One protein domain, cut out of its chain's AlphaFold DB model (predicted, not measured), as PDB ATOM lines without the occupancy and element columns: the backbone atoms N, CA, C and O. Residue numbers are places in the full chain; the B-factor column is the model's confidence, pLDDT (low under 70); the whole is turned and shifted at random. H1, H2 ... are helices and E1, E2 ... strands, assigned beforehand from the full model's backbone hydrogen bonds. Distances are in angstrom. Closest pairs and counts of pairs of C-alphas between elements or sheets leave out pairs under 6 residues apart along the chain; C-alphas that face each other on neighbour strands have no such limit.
ATOM      1  N   LYS A  88      92.881 130.025  68.406       83.50
ATOM      2  CA  LYS A  88      93.182 130.763  67.157       83.50
ATOM      3  C   LYS A  88      94.369 131.745  67.256       83.50
ATOM      4  O   LYS A  88      94.667 132.465  66.309       83.50
ATOM      5  N   GLY A  89      95.029 131.838  68.414       85.94
ATOM      6  CA  GLY A  89      96.089 132.821  68.661       85.94
ATOM      7  C   GLY A  89      97.506 132.337  68.330       85.94
ATOM      8  O   GLY A  89      97.760 131.163  68.064       85.94
ATOM      9  N   LYS A  90      98.481 133.252  68.404       90.25
ATOM     10  CA  LYS A  90      99.901 132.926  68.203       90.25
ATOM     11  C   LYS A  90     100.540 132.426  69.495       90.25
ATOM     12  O   LYS A  90     100.671 133.170  70.467       90.25
ATOM     13  N   LEU A  91     101.029 131.188  69.476       93.81
ATOM     14  CA  LEU A  91     101.785 130.623  70.590       93.81
ATOM     15  C   LEU A  91     103.198 131.236  70.692       93.81
ATOM     16  O   LEU A  91     103.849 131.496  69.669       93.81
ATOM     17  N   PRO A  92     103.717 131.455  71.917       94.38
ATOM     18  CA  PRO A  92     105.098 131.887  72.109       94.38
ATOM     19  C   PRO A  92     106.075 130.806  71.640       94.38
ATOM     20  O   PRO A  92     105.740 129.624  71.647       94.38
ATOM     21  N   LYS A  93     107.313 131.198  71.300       95.75
ATOM     22  CA  LYS A  93     108.339 130.303  70.721       95.75
ATOM     23  C   LYS A  93     108.484 128.962  71.452       95.75
ATOM     24  O   LYS A  93     108.578 127.926  70.809       95.75
ATOM     25  N   TYR A  94     108.447 128.967  72.786       95.00
ATOM     26  CA  TYR A  94     108.595 127.746  73.587       95.00
ATOM     27  C   TYR A  94     107.409 126.767  73.481       95.00
ATOM     28  O   TYR A  94     107.549 125.608  73.856       95.00
ATOM     29  N   ALA A  95     106.250 127.222  72.999       95.38
ATOM     30  CA  ALA A  95     105.010 126.455  72.902       95.38
ATOM     31  C   ALA A  95     104.599 126.137  71.452       95.38
ATOM     32  O   ALA A  95     103.620 125.436  71.246       95.38
ATOM     33  N   GLN A  96     105.344 126.607  70.446       93.88
ATOM     34  CA  GLN A  96     104.973 126.464  69.029       93.88
ATOM     35  C   GLN A  96     104.875 125.019  68.529       93.88
ATOM     36  O   GLN A  96     104.219 124.775  67.526       93.88
ATOM     37  N   LYS A  97     105.529 124.067  69.204       93.12
ATOM     38  CA  LYS A  97     105.472 122.641  68.848       93.12
ATOM     39  C   LYS A  97     104.265 121.906  69.443       93.12
ATOM     40  O   LYS A  97     104.077 120.739  69.124       93.12
ATOM     41  N   ALA A  98     103.510 122.545  70.336       94.12
ATOM     42  CA  ALA A  98     102.347 121.927  70.958       94.12
ATOM     43  C   ALA A  98     101.184 121.840  69.969       94.12
ATOM     44  O   ALA A  98     101.039 122.697  69.090       94.12
ATOM     45  N   LYS A  99     100.328 120.835  70.143       92.81
ATOM     46  CA  LYS A  99      99.109 120.714  69.347       92.81
ATOM     47  C   LYS A  99      98.117 121.811  69.736       92.81
ATOM     48  O   LYS A  99      97.733 121.926  70.901       92.81
ATOM     49  N   ILE A 100      97.731 122.637  68.766       90.50
ATOM     50  CA  ILE A 100      96.952 123.864  68.993       90.50
ATOM     51  C   ILE A 100      95.546 123.603  69.553       90.50
ATOM     52  O   ILE A 100      95.020 124.400  70.327       90.50
ATOM     53  N   ASP A 101      94.972 122.443  69.253       89.31
ATOM     54  CA  ASP A 101      93.708 121.951  69.802       89.31
ATOM     55  C   ASP A 101      93.824 121.555  71.282       89.31
ATOM     56  O   ASP A 101      92.815 121.494  71.982       89.31
ATOM     57  N   ARG A 102      95.041 121.375  71.812       94.94
ATOM     58  CA  ARG A 102      95.313 120.890  73.180       94.94
ATOM     59  C   ARG A 102      95.982 121.911  74.092       94.94
ATOM     60  O   ARG A 102      96.321 121.586  75.226       94.94
ATOM     61  N   VAL A 103      96.207 123.143  73.641       95.69
ATOM     62  CA  VAL A 103      96.899 124.142  74.472       95.69
ATOM     63  C   VAL A 103      95.980 124.784  75.508       95.69
ATOM     64  O   VAL A 103      94.833 125.117  75.203       95.69
ATOM     65  N   VAL A 104      96.500 125.010  76.716       96.00
ATOM     66  CA  VAL A 104      95.863 125.811  77.778       96.00
ATOM     67  C   VAL A 104      96.902 126.664  78.495       96.00
ATOM     68  O   VAL A 104      98.087 126.330  78.525       96.00
ATOM     69  N   LYS A 105      96.463 127.737  79.141       95.50
ATOM     70  CA  LYS A 105      97.207 128.434  80.184       95.50
ATOM     71  C   LYS A 105      96.844 127.843  81.536       95.50
ATOM     72  O   LYS A 105      95.670 127.662  81.848       95.50
ATOM     73  N   LEU A 106      97.861 127.588  82.351       94.56
ATOM     74  CA  LEU A 106      97.691 127.179  83.741       94.56
ATOM     75  C   LEU A 106      98.753 127.811  84.634       94.56
ATOM     76  O   LEU A 106      99.836 128.180  84.171       94.56
ATOM     77  N   LEU A 107      98.458 127.905  85.930       94.12
ATOM     78  CA  LEU A 107      99.454 128.238  86.943       94.12
ATOM     79  C   LEU A 107     100.318 127.003  87.226       94.12
ATOM     80  O   LEU A 107      99.895 126.066  87.900       94.12
ATOM     81  N   CYS A 108     101.555 126.995  86.734       94.38
ATOM     82  CA  CYS A 108     102.446 125.861  86.934       94.38
ATOM     83  C   CYS A 108     103.018 125.863  88.361       94.38
ATOM     84  O   CYS A 108     104.025 126.521  88.627       94.38
ATOM     85  N   LYS A 109     102.450 125.035  89.246       89.62
ATOM     86  CA  LYS A 109     102.940 124.779  90.621       89.62
ATOM     87  C   LYS A 109     104.291 124.038  90.684       89.62
ATOM     88  O   LYS A 109     104.853 123.845  91.756       89.62
ATOM     89  N   GLY A 110     104.805 123.598  89.532       88.19
ATOM     90  CA  GLY A 110     106.102 122.944  89.374       88.19
ATOM     91  C   GLY A 110     107.291 123.906  89.318       88.19
ATOM     92  O   GLY A 110     107.416 124.821  90.122       88.19
ATOM     93  N   GLY A 111     108.180 123.689  88.342       88.12
ATOM     94  CA  GLY A 111     109.429 124.451  88.218       88.12
ATOM     95  C   GLY A 111     109.248 125.917  87.813       88.12
ATOM     96  O   GLY A 111     110.125 126.728  88.073       88.12
ATOM     97  N   CYS A 112     108.118 126.282  87.194       94.31
ATOM     98  CA  CYS A 112     107.929 127.638  86.668       94.31
ATOM     99  C   CYS A 112     107.342 128.633  87.674       94.31
ATOM    100  O   CYS A 112     107.623 129.821  87.546       94.31
ATOM    101  N   LYS A 113     106.497 128.174  88.610       93.25
ATOM    102  CA  LYS A 113     105.787 129.002  89.607       93.25
ATOM    103  C   LYS A 113     105.073 130.238  89.022       93.25
ATOM    104  O   LYS A 113     104.961 131.265  89.680       93.25
ATOM    105  N   LYS A 114     104.605 130.148  87.772       94.06
ATOM    106  CA  LYS A 114     103.938 131.233  87.030       94.06
ATOM    107  C   LYS A 114     102.933 130.676  86.024       94.06
ATOM    108  O   LYS A 114     102.936 129.470  85.760       94.06
ATOM    109  N   ILE A 115     102.101 131.552  85.460       95.06
ATOM    110  CA  ILE A 115     101.193 131.191  84.365       95.06
ATOM    111  C   ILE A 115     102.017 130.893  83.112       95.06
ATOM    112  O   ILE A 115     102.866 131.688  82.703       95.06
ATOM    113  N   VAL A 116     101.790 129.727  82.519       95.94
ATOM    114  CA  VAL A 116     102.507 129.232  81.339       95.94
ATOM    115  C   VAL A 116     101.557 128.466  80.432       95.94
ATOM    116  O   VAL A 116     100.516 127.987  80.885       95.94
ATOM    117  N   TRP A 117     101.942 128.317  79.165       97.38
ATOM    118  CA  TRP A 117     101.276 127.376  78.274       97.38
ATOM    119  C   TRP A 117     101.603 125.930  78.655       97.38
ATOM    120  O   TRP A 117     102.746 125.588  78.986       97.38
ATOM    121  N   ALA A 118     100.586 125.088  78.584       97.06
ATOM    122  CA  ALA A 118     100.629 123.657  78.802       97.06
ATOM    123  C   ALA A 118      99.858 122.941  77.686       97.06
ATOM    124  O   ALA A 118      99.002 123.544  77.038       97.06
ATOM    125  N   GLU A 119     100.175 121.672  77.464       97.44
ATOM    126  CA  GLU A 119      99.508 120.814  76.485       97.44
ATOM    127  C   GLU A 119      98.715 119.726  77.204       97.44
ATOM    128  O   GLU A 119      99.259 118.997  78.036       97.44
ATOM    129  N   MET A 120      97.425 119.645  76.902       96.56
ATOM    130  CA  MET A 120      96.511 118.652  77.449       96.56
ATOM    131  C   MET A 120      96.715 117.275  76.814       96.56
ATOM    132  O   MET A 120      97.135 117.143  75.663       96.56
ATOM    133  N   ASN A 121      96.342 116.228  77.549       95.00
ATOM    134  CA  ASN A 121      96.266 114.865  77.016       95.00
ATOM    135  C   ASN A 121      95.204 114.706  75.910       95.00
ATOM    136  O   ASN A 121      95.331 113.823  75.061       95.00
ATOM    137  N   VAL A 122      94.201 115.584  75.884       92.44
ATOM    138  CA  VAL A 122      93.062 115.578  74.954       92.44
ATOM    139  C   VAL A 122      92.837 116.970  74.345       92.44
ATOM    140  O   VAL A 122      93.367 117.948  74.877       92.44
ATOM    141  N   PRO A 123      92.080 117.091  73.236       91.69
ATOM    142  CA  PRO A 123      91.589 118.384  72.764       91.69
ATOM    143  C   PRO A 123      90.857 119.139  73.878       91.69
ATOM    144  O   PRO A 123      90.195 118.527  74.717       91.69
ATOM    145  N   PHE A 124      90.995 120.461  73.907       90.50
ATOM    146  CA  PHE A 124      90.365 121.294  74.926       90.50
ATOM    147  C   PHE A 124      88.841 121.200  74.815       90.50
ATOM    148  O   PHE A 124      88.285 121.635  73.807       90.50
ATOM    149  N   PRO A 125      88.160 120.690  75.851       86.31
ATOM    150  CA  PRO A 125      86.736 120.385  75.779       86.31
ATOM    151  C   PRO A 125      85.847 121.622  75.994       86.31
ATOM    152  O   PRO A 125      84.631 121.509  76.057       86.31
ATOM    153  N   GLY A 126      86.433 122.810  76.156       86.69
ATOM    154  CA  GLY A 126      85.707 124.011  76.553       86.69
ATOM    155  C   GLY A 126      85.766 124.273  78.059       86.69
ATOM    156  O   GLY A 126      85.953 123.375  78.883       86.69
ATOM    157  N   LYS A 127      85.615 125.551  78.425       85.50
ATOM    158  CA  LYS A 127      85.700 126.030  79.814       85.50
ATOM    159  C   LYS A 127      84.632 125.385  80.706       85.50
ATOM    160  O   LYS A 127      84.942 124.976  81.820       85.50
ATOM    161  N   ASP A 128      83.405 125.265  80.204       84.12
ATOM    162  CA  ASP A 128      82.271 124.750  80.979       84.12
ATOM    163  C   ASP A 128      82.418 123.270  81.320       84.12
ATOM    164  O   ASP A 128      82.058 122.864  82.425       84.12
ATOM    165  N   ILE A 129      82.987 122.477  80.406       88.12
ATOM    166  CA  ILE A 129      83.281 121.066  80.662       88.12
ATOM    167  C   ILE A 129      84.395 120.960  81.705       88.12
ATOM    168  O   ILE A 129      84.194 120.307  82.726       88.12
ATOM    169  N   LEU A 130      85.510 121.685  81.529       88.12
ATOM    170  CA  LEU A 130      86.621 121.673  82.495       88.12
ATOM    171  C   LEU A 130      86.203 122.077  83.913       88.12
ATOM    172  O   LEU A 130      86.714 121.514  84.877       88.12
ATOM    173  N   ASN A 131      85.287 123.040  84.049       85.00
ATOM    174  CA  ASN A 131      84.790 123.491  85.350       85.00
ATOM    175  C   ASN A 131      83.935 122.433  86.069       85.00
ATOM    176  O   ASN A 131      83.841 122.469  87.293       85.00
ATOM    177  N   LYS A 132      83.298 121.529  85.317       87.19
ATOM    178  CA  LYS A 132      82.442 120.448  85.836       87.19
ATOM    179  C   LYS A 132      83.174 119.112  85.991       87.19
ATOM    180  O   LYS A 132      82.558 118.152  86.431       87.19
ATOM    181  N   SER A 133      84.436 119.047  85.579       88.00
ATOM    182  CA  SER A 133      85.224 117.815  85.579       88.00
ATOM    183  C   SER A 133      85.820 117.530  86.953       88.00
ATOM    184  O   SER A 133      86.120 118.459  87.716       88.00
ATOM    185  N   ASP A 134      86.050 116.255  87.241       87.69
ATOM    186  CA  ASP A 134      86.699 115.825  88.466       87.69
ATOM    187  C   ASP A 134      88.226 115.948  88.365       87.69
ATOM    188  O   ASP A 134      88.841 116.028  87.293       87.69
ATOM    189  N   LEU A 135      88.877 115.990  89.530       87.19
ATOM    190  CA  LEU A 135      90.331 116.067  89.606       87.19
ATOM    191  C   LEU A 135      90.964 114.805  88.999       87.19
ATOM    192  O   LEU A 135      90.899 113.723  89.576       87.19
ATOM    193  N   GLY A 136      91.688 114.975  87.892       86.06
ATOM    194  CA  GLY A 136      92.404 113.892  87.215       86.06
ATOM    195  C   GLY A 136      91.776 113.414  85.909       86.06
ATOM    196  O   GLY A 136      92.483 112.745  85.156       86.06
ATOM    197  N   ASP A 137      90.544 113.826  85.591       88.69
ATOM    198  CA  ASP A 137      89.902 113.546  84.294       88.69
ATOM    199  C   ASP A 137      90.730 114.098  83.129       88.69
ATOM    200  O   ASP A 137      90.874 113.490  82.065       88.69
ATOM    201  N   TYR A 138      91.349 115.253  83.370       94.00
ATOM    202  CA  TYR A 138      92.197 115.946  82.421       94.00
ATOM    203  C   TYR A 138      93.581 116.169  83.013       94.00
ATOM    204  O   TYR A 138      93.750 116.523  84.184       94.00
ATOM    205  N   THR A 139      94.601 116.004  82.176       96.06
ATOM    206  CA  THR A 139      95.983 116.316  82.544       96.06
ATOM    207  C   THR A 139      96.580 117.284  81.541       96.06
ATOM    208  O   THR A 139      96.278 117.218  80.352       96.06
ATOM    209  N   ALA A 140      97.431 118.190  82.016       96.81
ATOM    210  CA  ALA A 140      98.144 119.128  81.161       96.81
ATOM    211  C   ALA A 140      99.626 119.168  81.524       96.81
ATOM    212  O   ALA A 140     100.000 119.386  82.678       96.81
ATOM    213  N   GLN A 141     100.492 118.971  80.538       97.19
ATOM    214  CA  GLN A 141     101.935 119.046  80.702       97.19
ATOM    215  C   GLN A 141     102.417 120.477  80.455       97.19
ATOM    216  O   GLN A 141     102.254 121.025  79.368       97.19
ATOM    217  N   CYS A 142     103.072 121.081  81.447       97.19
ATOM    218  CA  CYS A 142     103.719 122.381  81.296       97.19
ATOM    219  C   CYS A 142     104.746 122.345  80.155       97.19
ATOM    220  O   CYS A 142     105.709 121.578  80.206       97.19
ATOM    221  N   LEU A 143     104.605 123.220  79.157       97.19
ATOM    222  CA  LEU A 143     105.482 123.196  77.981       97.19
ATOM    223  C   LEU A 143     106.909 123.666  78.283       97.19
ATOM    224  O   LEU A 143     107.820 123.328  77.529       97.19
ATOM    225  N   VAL A 144     107.110 124.366  79.406       96.44
ATOM    226  CA  VAL A 144     108.417 124.849  79.874       96.44
ATOM    227  C   VAL A 144     109.144 123.801  80.727       96.44
ATOM    228  O   VAL A 144     110.244 123.396  80.375       96.44
ATOM    229  N   CYS A 145     108.553 123.356  81.845       96.31
ATOM    230  CA  CYS A 145     109.230 122.473  82.815       96.31
ATOM    231  C   CYS A 145     108.762 121.011  82.796       96.31
ATOM    232  O   CYS A 145     109.211 120.224  83.624       96.31
ATOM    233  N   LYS A 146     107.830 120.653  81.904       96.25
ATOM    234  CA  LYS A 146     107.315 119.288  81.697       96.25
ATOM    235  C   LYS A 146     106.583 118.643  82.881       96.25
ATOM    236  O   LYS A 146     106.128 117.511  82.764       96.25
ATOM    237  N   LYS A 147     106.381 119.358  83.995       96.00
ATOM    238  CA  LYS A 147     105.505 118.890  85.081       96.00
ATOM    239  C   LYS A 147     104.056 118.773  84.603       96.00
ATOM    240  O   LYS A 147     103.577 119.641  83.874       96.00
ATOM    241  N   ILE A 148     103.375 117.727  85.064       95.44
ATOM    242  CA  ILE A 148     101.967 117.452  84.764       95.44
ATOM    243  C   ILE A 148     101.089 118.080  85.850       95.44
ATOM    244  O   ILE A 148     101.304 117.844  87.040       95.44
ATOM    245  N   ALA A 149     100.111 118.873  85.431       94.56
ATOM    246  CA  ALA A 149      99.020 119.371  86.253       94.56
ATOM    247  C   ALA A 149      97.784 118.478  86.072       94.56
ATOM    248  O   ALA A 149      97.535 117.985  84.971       94.56
ATOM    249  N   LYS A 150      97.023 118.289  87.154       94.19
ATOM    250  CA  LYS A 150      95.773 117.506  87.187       94.19
ATOM    251  C   LYS A 150      94.568 118.330  87.668       94.19
ATOM    252  O   LYS A 150      93.457 117.825  87.716       94.19
ATOM    253  N   ASP A 151      94.799 119.581  88.070       90.19
ATOM    254  CA  ASP A 151      93.807 120.498  88.630       90.19
ATOM    255  C   ASP A 151      93.289 121.473  87.562       90.19
ATOM    256  O   ASP A 151      93.824 122.570  87.387       90.19
ATOM    257  N   CYS A 152      92.238 121.074  86.840       88.75
ATOM    258  CA  CYS A 152      91.724 121.808  85.678       88.75
ATOM    259  C   CYS A 152      90.907 123.073  85.991       88.75
ATOM    260  O   CYS A 152      90.716 123.895  85.094       88.75
ATOM    261  N   TYR A 153      90.503 123.294  87.248       79.44
ATOM    262  CA  TYR A 153      89.608 124.392  87.660       79.44
ATOM    263  C   TYR A 153      90.078 125.802  87.255       79.44
ATOM    264  O   TYR A 153      89.265 126.702  87.066       79.44
ATOM    265  N   ASN A 154      91.389 126.009  87.097       82.38
ATOM    266  CA  ASN A 154      91.970 127.311  86.744       82.38
ATOM    267  C   ASN A 154      92.583 127.348  85.337       82.38
ATOM    268  O   ASN A 154      93.371 128.248  85.035       82.38
ATOM    269  N   TRP A 155      92.271 126.376  84.477       92.12
ATOM    270  CA  TRP A 155      92.797 126.354  83.113       92.12
ATOM    271  C   TRP A 155      91.984 127.289  82.212       92.12
ATOM    272  O   TRP A 155      90.771 127.471  82.376       92.12
ATOM    273  N   SER A 156      92.660 127.952  81.280       89.25
ATOM    274  CA  SER A 156      92.052 128.899  80.337       89.25
ATOM    275  C   SER A 156      92.802 128.923  79.004       89.25
ATOM    276  O   SER A 156      93.798 128.222  78.841       89.25
ATOM    277  N   ARG A 157      92.332 129.714  78.038       85.44
ATOM    278  CA  ARG A 157      93.024 129.999  76.773       85.44
ATOM    279  C   ARG A 157      93.316 131.491  76.665       85.44
ATOM    280  O   ARG A 157      92.498 132.283  77.172       85.44
TER     281      ARG A 157
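AT A GLANCE: This is residues 88 to 157 of the 157 residues of an uncharacterized protein of Candidatus Wallbacteria bacterium HGW-Wallbacteria-1 (UniProt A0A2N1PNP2). With little regular structure, this is a small antiparallel sheet of three strands, in order E1, E2, E3, set among loops, with the short helix H1 off the sheet at one end. The printed part has 70 residues, with E1, E2, H1 and E3 along the chain; the class is mixed, and named elements hold only 20 residues. It is compact, with a radius of gyration of the C-alphas of 11.0 A and spans of 31 by 27 by 16 A.

HOW THE PARTS SIT: E2, residues 115 to 120, forms an antiparallel hairpin with E1, residues 103 to 107; N 104 and O 118 are within hydrogen-bond range at 2.9 A. E3, residues 140 to 142, is antiparallel to E2, with N 141 and O 119 at 2.8 A. Residues 140 to 141 also pair antiparallel with residues 148 to 149. H1, residues 127 to 132, is not on the sheet; every O i to N i+4 pair in it is within hydrogen-bond range.

IN THESE COORDINATES: E2 is 15.1 A long and E1 13.4 A, from C-alpha 103 at (96.899, 124.142, 74.472); H1 measures 8.8 A. E3, 6.5 A, ends at C-alpha 142 (103.719, 122.381, 81.296).

THE WHOLE: The C-alphas farthest apart, of Lys 93 and Lys 132, are 31.6 A apart. The printed part has no cut, its three links are short, and no printed residue is under pLDDT 70.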